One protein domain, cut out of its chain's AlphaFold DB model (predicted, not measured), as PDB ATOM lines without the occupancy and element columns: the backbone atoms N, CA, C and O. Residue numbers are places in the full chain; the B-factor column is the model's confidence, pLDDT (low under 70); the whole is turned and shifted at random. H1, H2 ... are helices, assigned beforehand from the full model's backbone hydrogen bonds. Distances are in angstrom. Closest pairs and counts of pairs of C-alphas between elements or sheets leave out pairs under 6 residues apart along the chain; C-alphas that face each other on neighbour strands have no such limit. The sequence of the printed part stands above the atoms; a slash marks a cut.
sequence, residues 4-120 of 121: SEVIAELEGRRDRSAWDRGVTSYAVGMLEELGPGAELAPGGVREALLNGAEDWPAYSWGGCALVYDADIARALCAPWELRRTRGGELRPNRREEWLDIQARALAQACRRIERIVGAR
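AT A GLANCE: This is residues 4 to 120 of the 121 residues of an uncharacterized protein of Gordonibacter urolithinfaciens (UniProt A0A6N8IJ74). Two long helices, H2 and H7, cross as an X and make the core; H1 folds back along H2, and H3 and H4 pack on H7 at successive places. H5 packs on the first residues of both long helices, with H6 beyond it at that end. The printed part has 117 residues with seven named helices, H1 to H7 in chain order, and no named strand: class all helix. It is compact, with a radius of gyration of the C-alphas of 14.3 A and spans of 41 by 31 by 20 A.

HOW THE PARTS SIT: H1, residues 4 to 11, and H2, residues 18 to 34, form a helical hairpin at a shallow tilt of 12 degrees; their closest C-alphas, of Ile 7 and Val 28, are 5.6 A apart. H7, residues 98 to 118, is the hub, touching five helices. Its residues 105 to 113 alone touch H2, closest at the C-alphas of Ala 27 and Ala 109, 4.7 A, at a steep tilt of 69.6 degrees, only just short of about perpendicular. H3, residues 45 to 50, touches H7, opposite ways at 25 degrees, a shallow tilt; the closest C-alphas, of Val 45 and Glu 114, are 6.2 A apart. H4, residues 56 to 61, touches H7 with closest C-alphas Trp 56 and Ala 103, 4.9 A. H5, residues 69 to 76, touches H2, closest C-alphas Leu 76 and Trp 19, 4.8 A. H6, residues 79 to 84, is close to H5 but not clearly touching, and apart from H7. In H1 to H7 every O i to N i+4 pair is within hydrogen-bond range.

IN THESE COORDINATES: H1 begins at C-alpha 4 (155.780, 158.952, 150.501). H2 is 24.5 A long and H7 30.1 A, ending at C-alpha 118 (151.138, 144.784, 146.308).

THE WHOLE: The C-alphas farthest apart, of Arg 86 and Arg 120, are 42.4 A apart. The link from H6 to H7 is long. The printed part has no cut, and no printed residue is under 70 in pLDDT.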
ATOM      1  N   SER A   4     156.004 158.407 149.150       97.94
ATOM      2  CA  SER A   4     155.780 158.952 150.501       97.94
ATOM      3  C   SER A   4     154.847 158.109 151.382       97.94
ATOM      4  O   SER A   4     155.086 157.991 152.581       97.94
ATOM      5  N   GLU A   5     153.816 157.482 150.813       97.69
ATOM      6  CA  GLU A   5     152.906 156.598 151.556       97.69
ATOM      7  C   GLU A   5     153.618 155.304 151.973       97.69
ATOM      8  O   GLU A   5     153.424 154.813 153.086       97.69
ATOM      9  N   VAL A   6     154.487 154.777 151.105       97.94
ATOM     10  CA  VAL A   6     155.308 153.601 151.421       97.94
ATOM     11  C   VAL A   6     156.371 153.931 152.468       97.94
ATOM     12  O   VAL A   6     156.574 153.131 153.380       97.94
ATOM     13  N   ILE A   7     157.019 155.099 152.376       98.44
ATOM     14  CA  ILE A   7     157.986 155.573 153.381       98.44
ATOM     15  C   ILE A   7     157.330 155.608 154.764       98.44
ATOM     16  O   ILE A   7     157.854 154.993 155.692       98.44
ATOM     17  N   ALA A   8     156.146 156.213 154.889       97.94
ATOM     18  CA  ALA A   8     155.435 156.288 156.165       97.94
ATOM     19  C   ALA A   8     155.147 154.896 156.769       97.94
ATOM     20  O   ALA A   8     155.242 154.696 157.983       97.94
ATOM     21  N   GLU A   9     154.824 153.900 155.937       97.62
ATOM     22  CA  GLU A   9     154.627 152.525 156.404       97.62
ATOM     23  C   GLU A   9     155.939 151.842 156.815       97.62
ATOM     24  O   GLU A   9     155.973 151.115 157.812       97.62
ATOM     25  N   LEU A  10     157.026 152.080 156.075       97.75
ATOM     26  CA  LEU A  10     158.358 151.571 156.397       97.75
ATOM     27  C   LEU A  10     158.869 152.124 157.733       97.75
ATOM     28  O   LEU A  10     159.373 151.354 158.549       97.75
ATOM     29  N   GLU A  11     158.688 153.418 157.988       96.69
ATOM     30  CA  GLU A  11     159.083 154.075 159.240       96.69
ATOM     31  C   GLU A  11     158.275 153.583 160.450       96.69
ATOM     32  O   GLU A  11     158.785 153.521 161.569       96.69
ATOM     33  N   GLY A  12     157.029 153.150 160.234       96.50
ATOM     34  CA  GLY A  12     156.197 152.535 161.270       96.50
ATOM     35  C   GLY A  12     156.641 151.126 161.693       96.50
ATOM     36  O   GLY A  12     156.117 150.573 162.670       96.50
ATOM     37  N   ARG A  13     157.591 150.505 160.982       96.06
ATOM     38  CA  ARG A  13     158.025 149.128 161.250       96.06
ATOM     39  C   ARG A  13     158.834 149.017 162.537       96.06
ATOM     40  O   ARG A  13     159.741 149.789 162.821       96.06
ATOM     41  N   ARG A  14     158.580 147.947 163.294       95.75
ATOM     42  CA  ARG A  14     159.345 147.603 164.505       95.75
ATOM     43  C   ARG A  14     160.395 146.535 164.221       95.75
ATOM     44  O   ARG A  14     160.248 145.378 164.616       95.75
ATOM     45  N   ASP A  15     161.467 146.936 163.549       96.69
ATOM     46  CA  ASP A  15     162.567 146.039 163.200       96.69
ATOM     47  C   ASP A  15     163.452 145.701 164.412       96.69
ATOM     48  O   ASP A  15     163.937 146.567 165.147       96.69
ATOM     49  N   ARG A  16     163.673 144.401 164.633       94.81
ATOM     50  CA  ARG A  16     164.371 143.895 165.826       94.81
ATOM     51  C   ARG A  16     165.886 143.817 165.640       94.81
ATOM     52  O   ARG A  16     166.629 144.105 166.579       94.81
ATOM     53  N   SER A  17     166.351 143.470 164.442       97.25
ATOM     54  CA  SER A  17     167.773 143.284 164.140       97.25
ATOM     55  C   SER A  17     168.409 144.542 163.531       97.25
ATOM     56  O   SER A  17     167.712 145.405 163.000       97.25
ATOM     57  N   ALA A  18     169.739 144.662 163.625       97.56
ATOM     58  CA  ALA A  18     170.475 145.731 162.941       97.56
ATOM     59  C   ALA A  18     170.328 145.611 161.419       97.56
ATOM     60  O   ALA A  18     170.030 146.601 160.761       97.56
ATOM     61  N   TRP A  19     170.400 144.379 160.909       98.31
ATOM     62  CA  TRP A  19     170.150 144.056 159.509       98.31
ATOM     63  C   TRP A  19     168.797 144.580 159.025       98.31
ATOM     64  O   TRP A  19     168.740 145.331 158.058       98.31
ATOM     65  N   ASP A  20     167.704 144.235 159.712       98.31
ATOM     66  CA  ASP A  20     166.361 144.636 159.284       98.31
ATOM     67  C   ASP A  20     166.180 146.152 159.290       98.31
ATOM     68  O   ASP A  20     165.529 146.673 158.385       98.31
ATOM     69  N   ARG A  21     166.768 146.840 160.281       98.44
ATOM     70  CA  ARG A  21     166.773 148.306 160.349       98.44
ATOM     71  C   ARG A  21     167.548 148.912 159.183       98.44
ATOM     72  O   ARG A  21     167.033 149.819 158.542       98.44
ATOM     73  N   GLY A  22     168.729 148.384 158.872       98.44
ATOM     74  CA  GLY A  22     169.519 148.821 157.720       98.44
ATOM     75  C   GLY A  22     168.794 148.580 156.393       98.44
ATOM     76  O   GLY A  22     168.726 149.473 155.558       98.44
ATOM     77  N   VAL A  23     168.143 147.424 156.226       98.81
ATOM     78  CA  VAL A  23     167.295 147.132 155.055       98.81
ATOM     79  C   VAL A  23     166.122 148.111 154.949       98.81
ATOM     80  O   VAL A  23     165.797 148.550 153.851       98.81
ATOM     81  N   THR A  24     165.474 148.470 156.061       98.69
ATOM     82  CA  THR A  24     164.425 149.507 156.054       98.69
ATOM     83  C   THR A  24     164.996 150.873 155.692       98.69
ATOM     84  O   THR A  24     164.396 151.566 154.881       98.69
ATOM     85  N   SER A  25     166.172 151.230 156.211       98.44
ATOM     86  CA  SER A  25     166.843 152.485 155.863       98.44
ATOM     87  C   SER A  25     167.172 152.565 154.372       98.44
ATOM     88  O   SER A  25     166.916 153.594 153.759       98.44
ATOM     89  N   TYR A  26     167.672 151.481 153.767       98.62
ATOM     90  CA  TYR A  26     167.873 151.422 152.316       98.62
ATOM     91  C   TYR A  26     166.556 151.553 151.550       98.62
ATOM     92  O   TYR A  26     166.506 152.243 150.540       98.62
ATOM     93  N   ALA A  27     165.482 150.906 152.019       98.62
ATOM     94  CA  ALA A  27     164.170 151.021 151.387       98.62
ATOM     95  C   ALA A  27     163.665 152.471 151.385       98.62
ATOM     96  O   ALA A  27     163.186 152.936 150.358       98.62
ATOM     97  N   VAL A  28     163.801 153.178 152.509       98.44
ATOM     98  CA  VAL A  28     163.434 154.596 152.613       98.44
ATOM     99  C   VAL A  28     164.307 155.449 151.694       98.44
ATOM    100  O   VAL A  28     163.758 156.157 150.859       98.44
ATOM    101  N   GLY A  29     165.635 155.308 151.758       97.75
ATOM    102  CA  GLY A  29     166.557 156.099 150.936       97.75
ATOM    103  C   GLY A  29     166.304 155.951 149.432       97.75
ATOM    104  O   GLY A  29     166.193 156.949 148.731       97.75
ATOM    105  N   MET A  30     166.085 154.725 148.937       97.75
ATOM    106  CA  MET A  30     165.759 154.515 147.517       97.75
ATOM    107  C   MET A  30     164.443 155.201 147.101       97.75
ATOM    108  O   MET A  30     164.308 155.669 145.973       97.75
ATOM    109  N   LEU A  31     163.454 155.268 147.996       98.06
ATOM    110  CA  LEU A  31     162.182 155.950 147.730       98.06
ATOM    111  C   LEU A  31     162.307 157.475 147.797       98.06
ATOM    112  O   LEU A  31     161.622 158.176 147.051       98.06
ATOM    113  N   GLU A  32     163.168 157.989 148.673       96.94
ATOM    114  CA  GLU A  32     163.509 159.411 148.728       96.94
ATOM    115  C   GLU A  32     164.241 159.852 147.455       96.94
ATOM    116  O   GLU A  32     163.909 160.900 146.902       96.94
ATOM    117  N   GLU A  33     165.158 159.026 146.941       95.75
ATOM    118  CA  GLU A  33     165.880 159.266 145.685       95.75
ATOM    119  C   GLU A  33     164.965 159.249 144.454       95.75
ATOM    120  O   GLU A  33     165.099 160.106 143.581       95.75
ATOM    121  N   LEU A  34     163.989 158.334 144.397       95.25
ATOM    122  CA  LEU A  34     162.933 158.362 143.373       95.25
ATOM    123  C   LEU A  34     162.061 159.624 143.451       95.25
ATOM    124  O   LEU A  34     161.411 160.004 142.475       95.25
ATOM    125  N   GLY A  35     162.040 160.267 144.615       96.12
ATOM    126  CA  GLY A  35     161.195 161.396 144.939       96.12
ATOM    127  C   GLY A  35     159.891 160.950 145.619       96.12
ATOM    128  O   GLY A  35     159.179 160.082 145.113       96.12
ATOM    129  N   PRO A  36     159.477 161.601 146.723       88.12
ATOM    130  CA  PRO A  36     158.320 161.186 147.531       88.12
ATOM    131  C   PRO A  36     156.968 161.237 146.792       88.12
ATOM    132  O   PRO A  36     155.978 160.657 147.253       88.12
ATOM    133  N   GLY A  37     156.912 161.941 145.659       94.25
ATOM    134  CA  GLY A  37     155.752 162.015 144.772       94.25
ATOM    135  C   GLY A  37     155.705 160.933 143.688       94.25
ATOM    136  O   GLY A  37     154.710 160.881 142.970       94.25
ATOM    137  N   ALA A  38     156.742 160.100 143.550       96.31
ATOM    138  CA  ALA A  38     156.784 159.042 142.548       96.31
ATOM    139  C   ALA A  38     155.667 158.019 142.784       96.31
ATOM    140  O   ALA A  38     155.436 157.578 143.913       96.31
ATOM    141  N   GLU A  39     154.973 157.637 141.715       96.06
ATOM    142  CA  GLU A  39     153.936 156.612 141.765       96.06
ATOM    143  C   GLU A  39     154.548 155.230 141.550       96.06
ATOM    144  O   GLU A  39     155.147 154.938 140.518       96.06
ATOM    145  N   LEU A  40     154.354 154.360 142.535       95.62
ATOM    146  CA  LEU A  40     154.748 152.963 142.488       95.62
ATOM    147  C   LEU A  40     153.545 152.111 142.097       95.62
ATOM    148  O   LEU A  40     152.496 152.149 142.757       95.62
ATOM    149  N   ALA A  41     153.721 151.321 141.043       93.94
ATOM    150  CA  ALA A  41     152.753 150.338 140.581       93.94
ATOM    151  C   ALA A  41     153.206 148.914 140.955       93.94
ATOM    152  O   ALA A  41     154.405 148.615 140.869       93.94
ATOM    153  N   PRO A  42     152.279 148.010 141.327       93.25
ATOM    154  CA  PRO A  42     152.586 146.590 141.457       93.25
ATOM    155  C   PRO A  42     153.281 146.061 140.191       93.25
ATOM    156  O   PRO A  42     152.864 146.359 139.077       93.25
ATOM    157  N   GLY A  43     154.369 145.307 140.358       91.44
ATOM    158  CA  GLY A  43     155.173 144.774 139.248       91.44
ATOM    159  C   GLY A  43     156.212 145.738 138.652       91.44
ATOM    160  O   GLY A  43     157.193 145.260 138.097       91.44
ATOM    161  N   GLY A  44     156.064 147.059 138.824       94.94
ATOM    162  CA  GLY A  44     157.020 148.070 138.330       94.94
ATOM    163  C   GLY A  44     158.027 148.576 139.371       94.94
ATOM    164  O   GLY A  44     158.971 149.283 139.035       94.94
ATOM    165  N   VAL A  45     157.847 148.212 140.646       97.25
ATOM    166  CA  VAL A  45     158.677 148.692 141.768       97.25
ATOM    167  C   VAL A  45     160.163 148.416 141.546       97.25
ATOM    168  O   VAL A  45     160.984 149.315 141.694       97.25
ATOM    169  N   ARG A  46     160.521 147.177 141.193       97.56
ATOM    170  CA  ARG A  46     161.922 146.782 141.026       97.56
ATOM    171  C   ARG A  46     162.623 147.592 139.941       97.56
ATOM    172  O   ARG A  46     163.743 148.037 140.158       97.56
ATOM    173  N   GLU A  47     161.979 147.742 138.789       97.06
ATOM    174  CA  GLU A  47     162.529 148.479 137.650       97.06
ATOM    175  C   GLU A  47     162.758 149.947 138.011       97.06
ATOM    176  O   GLU A  47     163.845 150.468 137.771       97.06
ATOM    177  N   ALA A  48     161.782 150.573 138.680       96.81
ATOM    178  CA  ALA A  48     161.919 151.939 139.168       96.81
ATOM    179  C   ALA A  48     163.123 152.080 140.116       96.81
ATOM    180  O   ALA A  48     163.961 152.955 139.921       96.81
ATOM    181  N   LEU A  49     163.251 151.190 141.107       97.81
ATOM    182  CA  LEU A  49     164.318 151.268 142.111       97.81
ATOM    183  C   LEU A  49     165.714 150.942 141.557       97.81
ATOM    184  O   LEU A  49     166.695 151.486 142.051       97.81
ATOM    185  N   LEU A  50     165.829 150.068 140.549       97.44
ATOM    186  CA  LEU A  50     167.121 149.756 139.926       97.44
ATOM    187  C   LEU A  50     167.692 150.933 139.129       97.44
ATOM    188  O   LEU A  50     168.889 150.937 138.861       97.44
ATOM    189  N   ASN A  51     166.868 151.919 138.753       93.56
ATOM    190  CA  ASN A  51     167.299 153.141 138.071       93.56
ATOM    191  C   ASN A  51     168.254 152.875 136.882       93.56
ATOM    192  O   ASN A  51     169.289 153.521 136.722       93.56
ATOM    193  N   GLY A  52     167.933 151.864 136.069       94.06
ATOM    194  CA  GLY A  52     168.729 151.468 134.903       94.06
ATOM    195  C   GLY A  52     169.887 150.497 135.175       94.06
ATOM    196  O   GLY A  52     170.515 150.048 134.216       94.06
ATOM    197  N   ALA A  53     170.161 150.121 136.427       97.56
ATOM    198  CA  ALA A  53     171.060 149.009 136.730       97.56
ATOM    199  C   ALA A  53     170.429 147.660 136.336       97.56
ATOM    200  O   ALA A  53     169.224 147.454 136.486       97.56
ATOM    201  N   GLU A  54     171.250 146.717 135.869       97.31
ATOM    202  CA  GLU A  54     170.791 145.376 135.471       97.31
ATOM    203  C   GLU A  54     170.270 144.572 136.674       97.31
ATOM    204  O   GLU A  54     169.222 143.921 136.624       97.31
ATOM    205  N   ASP A  55     170.991 144.641 137.791       98.44
ATOM    206  CA  ASP A  55     170.659 143.954 139.028       98.44
ATOM    207  C   ASP A  55     171.239 144.667 140.264       98.44
ATOM    208  O   ASP A  55     171.860 145.725 140.180       98.44
ATOM    209  N   TRP A  56     170.992 144.106 141.452       98.56
ATOM    210  CA  TRP A  56     171.443 144.699 142.716       98.56
ATOM    211  C   TRP A  56     172.964 144.665 142.913       98.56
ATOM    212  O   TRP A  56     173.485 145.623 143.482       98.56
ATOM    213  N   PRO A  57     173.697 143.616 142.483       98.25
ATOM    214  CA  PRO A  57     175.149 143.681 142.377       98.25
ATOM    215  C   PRO A  57     175.627 144.849 141.516       98.25
ATOM    216  O   PRO A  57     176.405 145.654 142.019       98.25
ATOM    217  N   ALA A  58     175.134 144.999 140.284       98.38
ATOM    218  CA  ALA A  58     175.508 146.099 139.400       98.38
ATOM    219  C   ALA A  58     175.172 147.465 140.018       98.38
ATOM    220  O   ALA A  58     175.994 148.373 139.974       98.38
ATOM    221  N   TYR A  59     174.012 147.590 140.667       98.38
ATOM    222  CA  TYR A  59     173.603 148.798 141.385       98.38
ATOM    223  C   TYR A  59     174.553 149.131 142.549       98.38
ATOM    224  O   TYR A  59     175.016 150.260 142.696       98.38
ATOM    225  N   SER A  60     174.876 148.134 143.376       98.31
ATOM    226  CA  SER A  60     175.744 148.295 144.546       98.31
ATOM    227  C   SER A  60     177.183 148.619 144.133       98.31
ATOM    228  O   SER A  60     177.730 149.645 144.529       98.31
ATOM    229  N   TRP A  61     177.780 147.784 143.279       98.12
ATOM    230  CA  TRP A  61     179.148 147.946 142.784       98.12
ATOM    231  C   TRP A  61     179.318 149.159 141.859       98.12
ATOM    232  O   TRP A  61     180.402 149.732 141.805       98.12
ATOM    233  N   GLY A  62     178.254 149.575 141.167       96.38
ATOM    234  CA  GLY A  62     178.215 150.781 140.338       96.38
ATOM    235  C   GLY A  62     178.134 152.089 141.129       96.38
ATOM    236  O   GLY A  62     178.160 153.158 140.525       96.38
ATOM    237  N   GLY A  63     178.055 152.023 142.463       95.19
ATOM    238  CA  GLY A  63     178.026 153.202 143.326       95.19
ATOM    239  C   GLY A  63     176.675 153.917 143.361       95.19
ATOM    240  O   GLY A  63     176.628 155.097 143.692       95.19
ATOM    241  N   CYS A  64     175.579 153.219 143.050       95.12
ATOM    242  CA  CYS A  64     174.221 153.761 143.168       95.12
ATOM    243  C   CYS A  64     173.689 153.747 144.617       95.12
ATOM    244  O   CYS A  64     172.542 154.095 144.848       95.12
ATOM    245  N   ALA A  65     174.501 153.324 145.590       96.44
ATOM    246  CA  ALA A  65     174.201 153.344 147.022       96.44
ATOM    247  C   ALA A  65     175.462 153.756 147.810       96.44
ATOM    248  O   ALA A  65     176.275 154.540 147.321       96.44
ATOM    249  N   LEU A  66     175.668 153.239 149.030       97.88
ATOM    250  CA  LEU A  66     176.896 153.523 149.775       97.88
ATOM    251  C   LEU A  66     178.096 152.894 149.060       97.88
ATOM    252  O   LEU A  66     178.042 151.744 148.622       97.88
ATOM    253  N   VAL A  67     179.184 153.657 148.971       97.31
ATOM    254  CA  VAL A  67     180.407 153.251 148.262       97.31
ATOM    255  C   VAL A  67     181.466 152.719 149.227       97.31
ATOM    256  O   VAL A  67     182.228 151.823 148.878       97.31
ATOM    257  N   TYR A  68     181.528 153.253 150.449       97.31
ATOM    258  CA  TYR A  68     182.556 152.873 151.412       97.31
ATOM    259  C   TYR A  68     182.122 151.688 152.275       97.31
ATOM    260  O   TYR A  68     181.112 151.747 152.978       97.31
ATOM    261  N   ASP A  69     182.967 150.661 152.322       98.19
ATOM    262  CA  ASP A  69     182.823 149.467 153.162       98.19
ATOM    263  C   ASP A  69     182.447 149.783 154.615       98.19
ATOM    264  O   ASP A  69     181.585 149.133 155.208       98.19
ATOM    265  N   ALA A  70     183.064 150.816 155.192       97.75
ATOM    266  CA  ALA A  70     182.805 151.213 156.568       97.75
ATOM    267  C   ALA A  70     181.394 151.788 156.777       97.75
ATOM    268  O   ALA A  70     180.797 151.587 157.837       97.75
ATOM    269  N   ASP A  71     180.844 152.476 155.777       98.31
ATOM    270  CA  ASP A  71     179.481 153.006 155.825       98.31
ATOM    271  C   ASP A  71     178.467 151.869 155.672       98.31
ATOM    272  O   ASP A  71     177.520 151.779 156.454       98.31
ATOM    273  N   ILE A  72     178.728 150.935 154.749       98.50
ATOM    274  CA  ILE A  72     177.918 149.722 154.562       98.50
ATOM    275  C   ILE A  72     177.888 148.894 155.850       98.50
ATOM    276  O   ILE A  72     176.822 148.493 156.327       98.50
ATOM    277  N   ALA A  73     179.055 148.667 156.459       98.25
ATOM    278  CA  ALA A  73     179.166 147.939 157.713       98.25
ATOM    279  C   ALA A  73     178.379 148.631 158.833       98.25
ATOM    280  O   ALA A  73     177.632 147.973 159.557       98.25
ATOM    281  N   ARG A  74     178.494 149.960 158.972       98.00
ATOM    282  CA  ARG A  74     177.740 150.724 159.980       98.00
ATOM    283  C   ARG A  74     176.230 150.679 159.751       98.00
ATOM    284  O   ARG A  74     175.489 150.642 160.731       98.00
ATOM    285  N   ALA A  75     175.784 150.648 158.498       97.94
ATOM    286  CA  ALA A  75     174.368 150.565 158.158       97.94
ATOM    287  C   ALA A  75     173.755 149.192 158.490       97.94
ATOM    288  O   ALA A  75     172.598 149.122 158.907       97.94
ATOM    289  N   LEU A  76     174.510 148.101 158.314       98.12
ATOM    290  CA  LEU A  76     173.952 146.741 158.319       98.12
ATOM    291  C   LEU A  76     174.318 145.886 159.538       98.12
ATOM    292  O   LEU A  76     173.582 144.953 159.869       98.12
ATOM    293  N   CYS A  77     175.433 146.165 160.214       97.56
ATOM    294  CA  CYS A  77     175.947 145.305 161.279       97.56
ATOM    295  C   CYS A  77     175.442 145.678 162.674       97.56
ATOM    296  O   CYS A  77     175.323 146.843 163.051       97.56
ATOM    297  N   ALA A  78     175.252 144.660 163.515       96.81
ATOM    298  CA  ALA A  78     175.129 144.870 164.949       96.81
ATOM    299  C   ALA A  78     176.473 145.340 165.553       96.81
ATOM    300  O   ALA A  78     177.541 145.042 165.011       96.81
ATOM    301  N   PRO A  79     176.478 145.986 166.739       96.25
ATOM    302  CA  PRO A  79     177.709 146.503 167.352       96.25
ATOM    303  C   PRO A  79     178.815 145.459 167.574       96.25
ATOM    304  O   PRO A  79     179.999 145.786 167.631       96.25
ATOM    305  N   TRP A  80     178.465 144.183 167.745       95.31
ATOM    306  CA  TRP A  80     179.451 143.108 167.877       95.31
ATOM    307  C   TRP A  80     180.044 142.675 166.530       95.31
ATOM    308  O   TRP A  80     181.239 142.385 166.471       95.31
ATOM    309  N   GLU A  81     179.257 142.685 165.453       96.31
ATOM    310  CA  GLU A  81     179.730 142.392 164.096       96.31
ATOM    311  C   GLU A  81     180.672 143.486 163.619       96.31
ATOM    312  O   GLU A  81     181.752 143.178 163.126       96.31
ATOM    313  N   LEU A  82     180.311 144.746 163.876       96.44
ATOM    314  CA  LEU A  82     181.120 145.903 163.513       96.44
ATOM    315  C   LEU A  82     182.499 145.867 164.188       96.44
ATOM    316  O   LEU A  82     183.512 146.151 163.560       96.44
ATOM    317  N   ARG A  83     182.573 145.449 165.460       96.88
ATOM    318  CA  ARG A  83     183.863 145.236 166.146       96.88
ATOM    319  C   ARG A  83     184.675 144.115 165.498       96.88
ATOM    320  O   ARG A  83     185.878 144.268 165.303       96.88
ATOM    321  N   ARG A  84     184.027 142.999 165.148       96.00
ATOM    322  CA  ARG A  84     184.673 141.843 164.504       96.00
ATOM    323  C   ARG A  84     185.260 142.203 163.141       96.00
ATOM    324  O   ARG A  84     186.307 141.673 162.785       96.00
ATOM    325  N   THR A  85     184.607 143.096 162.406       96.50
ATOM    326  CA  THR A  85     185.058 143.544 161.087       96.50
ATOM    327  C   THR A  85     185.913 144.811 161.121       96.50
ATOM    328  O   THR A  85     186.192 145.375 160.068       96.50
ATOM    329  N   ARG A  86     186.332 145.280 162.309       96.81
ATOM    330  CA  ARG A  86     187.062 146.548 162.489       96.81
ATOM    331  C   ARG A  86     186.382 147.722 161.779       96.81
ATOM    332  O   ARG A  86     186.989 148.453 161.012       96.81
ATOM    333  N   GLY A  87     185.079 147.865 161.993       95.94
ATOM    334  CA  GLY A  87     184.316 148.967 161.419       95.94
ATOM    335  C   GLY A  87     184.095 148.869 159.912       95.94
ATOM    336  O   GLY A  87     183.691 149.869 159.338       95.94
ATOM    337  N   GLY A  88     184.354 147.714 159.290       96.94
ATOM    338  CA  GLY A  88     184.276 147.520 157.839       96.94
ATOM    339  C   GLY A  88     185.634 147.362 157.153       96.94
ATOM    340  O   GLY A  88     185.668 146.934 156.010       96.94
ATOM    341  N   GLU A  89     186.754 147.609 157.843       97.19
ATOM    342  CA  GLU A  89     188.099 147.394 157.274       97.19
ATOM    343  C   GLU A  89     188.366 145.927 156.905       97.19
ATOM    344  O   GLU A  89     189.122 145.630 155.983       97.19
ATOM    345  N   LEU A  90     187.775 144.992 157.652       97.31
ATOM    346  CA  LEU A  90     187.833 143.570 157.340       97.31
ATOM    347  C   LEU A  90     186.566 143.145 156.608       97.31
ATOM    348  O   LEU A  90     185.464 143.603 156.921       97.31
ATOM    349  N   ARG A  91     186.725 142.178 155.702       96.19
ATOM    350  CA  ARG A  91     185.611 141.574 154.968       96.19
ATOM    351  C   ARG A  91     184.521 141.039 155.903       96.19
ATOM    352  O   ARG A  91     184.835 140.490 156.969       96.19
ATOM    353  N   PRO A  92     183.246 141.093 155.483       95.50
ATOM    354  CA  PRO A  92     182.129 140.584 156.277       95.50
ATOM    355  C   PRO A  92     182.236 139.067 156.509       95.50
ATOM    356  O   PRO A  92     181.889 138.558 157.585       95.50
ATOM    357  N   ASN A  93     182.741 138.338 155.506       94.31
ATOM    358  CA  ASN A  93     183.082 136.920 155.576       94.31
ATOM    359  C   ASN A  93     184.062 136.519 154.445       94.31
ATOM    360  O   ASN A  93     184.590 137.362 153.732       94.31
ATOM    361  N   ARG A  94     184.349 135.216 154.298       93.75
ATOM    362  CA  ARG A  94     185.330 134.695 153.321       93.75
ATOM    363  C   ARG A  94     184.846 134.685 151.863       93.75
ATOM    364  O   ARG A  94     185.660 134.411 150.989       93.75
ATOM    365  N   ARG A  95     183.550 134.876 151.611       95.19
ATOM    366  CA  ARG A  95     182.905 134.681 150.300       95.19
ATOM    367  C   ARG A  95     182.306 135.956 149.705       95.19
ATOM    368  O   ARG A  95     181.910 135.912 148.551       95.19
ATOM    369  N   GLU A  96     182.206 137.030 150.482       96.31
ATOM    370  CA  GLU A  96     181.510 138.263 150.102       96.31
ATOM    371  C   GLU A  96     182.371 139.481 150.450       96.31
ATOM    372  O   GLU A  96     183.035 139.501 151.493       96.31
ATOM    373  N   GLU A  97     182.308 140.500 149.597       97.94
ATOM    374  CA  GLU A  97     182.714 141.870 149.905       97.94
ATOM    375  C   GLU A  97     181.539 142.641 150.526       97.94
ATOM    376  O   GLU A  97     180.386 142.193 150.516       97.94
ATOM    377  N   TRP A  98     181.798 143.830 151.073       98.31
ATOM    378  CA  TRP A  98     180.729 144.665 151.633       98.31
ATOM    379  C   TRP A  98     179.686 145.072 150.595       98.31
ATOM    380  O   TRP A  98     178.495 145.086 150.903       98.31
ATOM    381  N   LEU A  99     180.103 145.307 149.354       98.50
ATOM    382  CA  LEU A  99     179.196 145.629 148.255       98.50
ATOM    383  C   LEU A  99     178.258 144.461 147.900       98.50
ATOM    384  O   LEU A  99     177.102 144.706 147.547       98.50
ATOM    385  N   ASP A 100     178.677 143.206 148.097       98.44
ATOM    386  CA  ASP A 100     177.805 142.032 147.930       98.44
ATOM    387  C   ASP A 100     176.766 141.940 149.057       98.44
ATOM    388  O   ASP A 100     175.582 141.660 148.831       98.44
ATOM    389  N   ILE A 101     177.189 142.238 150.291       98.31
ATOM    390  CA  ILE A 101     176.289 142.335 151.445       98.31
ATOM    391  C   ILE A 101     175.255 143.450 151.232       98.31
ATOM    392  O   ILE A 101     174.062 143.229 151.464       98.31
ATOM    393  N   GLN A 102     175.683 144.613 150.731       98.75
ATOM    394  CA  GLN A 102     174.793 145.713 150.360       98.75
ATOM    395  C   GLN A 102     173.810 145.292 149.259       98.75
ATOM    396  O   GLN A 102     172.610 145.516 149.409       98.75
ATOM    397  N   ALA A 103     174.259 144.599 148.207       98.75
ATOM    398  CA  ALA A 103     173.380 144.116 147.140       98.75
ATOM    399  C   ALA A 103     172.259 143.204 147.676       98.75
ATOM    400  O   ALA A 103     171.096 143.314 147.276       98.75
ATOM    401  N   ARG A 104     172.567 142.335 148.649       98.56
ATOM    402  CA  ARG A 104     171.556 141.505 149.328       98.56
ATOM    403  C   ARG A 104     170.578 142.328 150.159       98.56
ATOM    404  O   ARG A 104     169.394 141.981 150.203       98.56
ATOM    405  N   ALA A 105     171.056 143.366 150.838       98.75
ATOM    406  CA  ALA A 105     170.212 144.263 151.617       98.75
ATOM    407  C   ALA A 105     169.257 145.058 150.711       98.75
ATOM    408  O   ALA A 105     168.052 145.059 150.964       98.75
ATOM    409  N   LEU A 106     169.759 145.618 149.605       98.81
ATOM    410  CA  LEU A 106     168.978 146.329 148.586       98.81
ATOM    411  C   LEU A 106     167.899 145.431 147.962       98.81
ATOM    412  O   LEU A 106     166.728 145.804 147.892       98.81
ATOM    413  N   ALA A 107     168.247 144.187 147.623       98.75
ATOM    414  CA  ALA A 107     167.276 143.219 147.121       98.75
ATOM    415  C   ALA A 107     166.149 142.929 148.131       98.75
ATOM    416  O   ALA A 107     164.990 142.748 147.750       98.75
ATOM    417  N   GLN A 108     166.467 142.861 149.428       98.69
ATOM    418  CA  GLN A 108     165.459 142.689 150.478       98.69
ATOM    419  C   GLN A 108     164.624 143.951 150.698       98.69
ATOM    420  O   GLN A 108     163.421 143.833 150.938       98.69
ATOM    421  N   ALA A 109     165.236 145.129 150.581       98.75
ATOM    422  CA  ALA A 109     164.568 146.418 150.665       98.75
ATOM    423  C   ALA A 109     163.524 146.564 149.547       98.75
ATOM    424  O   ALA A 109     162.355 146.809 149.842       98.75
ATOM    425  N   CYS A 110     163.884 146.252 148.296       98.56
ATOM    426  CA  CYS A 110     162.943 146.200 147.174       98.56
ATOM    427  C   CYS A 110     161.761 145.261 147.453       98.56
ATOM    428  O   CYS A 110     160.608 145.671 147.358       98.56
ATOM    429  N   ARG A 111     162.016 144.024 147.907       98.31
ATOM    430  CA  ARG A 111     160.937 143.078 148.265       98.31
ATOM    431  C   ARG A 111     160.041 143.594 149.390       98.31
ATOM    432  O   ARG A 111     158.890 143.184 149.511       98.31
ATOM    433  N   ARG A 112     160.568 144.431 150.285       97.81
ATOM    434  CA  ARG A 112     159.786 145.060 151.358       97.81
ATOM    435  C   ARG A 112     158.803 146.069 150.774       97.81
ATOM    436  O   ARG A 112     157.628 145.997 151.118       97.81
ATOM    437  N   ILE A 113     159.272 146.910 149.854       98.31
ATOM    438  CA  ILE A 113     158.468 147.895 149.118       98.31
ATOM    439  C   ILE A 113     157.409 147.186 148.263       98.31
ATOM    440  O   ILE A 113     156.229 147.507 148.366       98.31
ATOM    441  N   GLU A 114     157.794 146.158 147.501       97.94
ATOM    442  CA  GLU A 114     156.876 145.365 146.669       97.94
ATOM    443  C   GLU A 114     155.712 144.777 147.471       97.94
ATOM    444  O   GLU A 114     154.575 144.803 147.006       97.94
ATOM    445  N   ARG A 115     155.963 144.276 148.690       97.06
ATOM    446  CA  ARG A 115     154.892 143.754 149.553       97.06
ATOM    447  C   ARG A 115     153.912 144.837 149.994       97.06
ATOM    448  O   ARG A 115     152.722 144.556 150.050       97.06
ATOM    449  N   ILE A 116     154.394 146.038 150.310       96.94
ATOM    450  CA  ILE A 116     153.539 147.159 150.729       96.94
ATOM    451  C   ILE A 116     152.673 147.619 149.553       96.94
ATOM    452  O   ILE A 116     151.456 147.729 149.680       96.94
ATOM    453  N   VAL A 117     153.298 147.818 148.390       96.56
ATOM    454  CA  VAL A 117     152.610 148.242 147.164       96.56
ATOM    455  C   VAL A 117     151.606 147.178 146.706       96.56
ATOM    456  O   VAL A 117     150.471 147.508 146.378       96.56
ATOM    457  N   GLY A 118     151.988 145.899 146.731       93.06
ATOM    458  CA  GLY A 118     151.138 144.784 146.308       93.06
ATOM    459  C   GLY A 118     150.020 144.415 147.287       93.06
ATOM    460  O   GLY A 118     149.032 143.834 146.868       93.06
ATOM    461  N   ALA A 119     150.125 144.756 148.575       85.31
ATOM    462  CA  ALA A 119     149.042 144.528 149.540       85.31
ATOM    463  C   ALA A 119     147.858 145.502 149.372       85.31
ATOM    464  O   ALA A 119     146.820 145.322 150.009       85.31
ATOM    465  N   ARG A 120     148.026 146.554 148.561       70.81
ATOM    466  CA  ARG A 120     147.049 147.634 148.356       70.81
ATOM    467  C   ARG A 120     146.705 147.898 146.884       70.81
ATOM    468  O   ARG A 120     145.910 148.800 146.629       70.81
TER     469      ARG A 120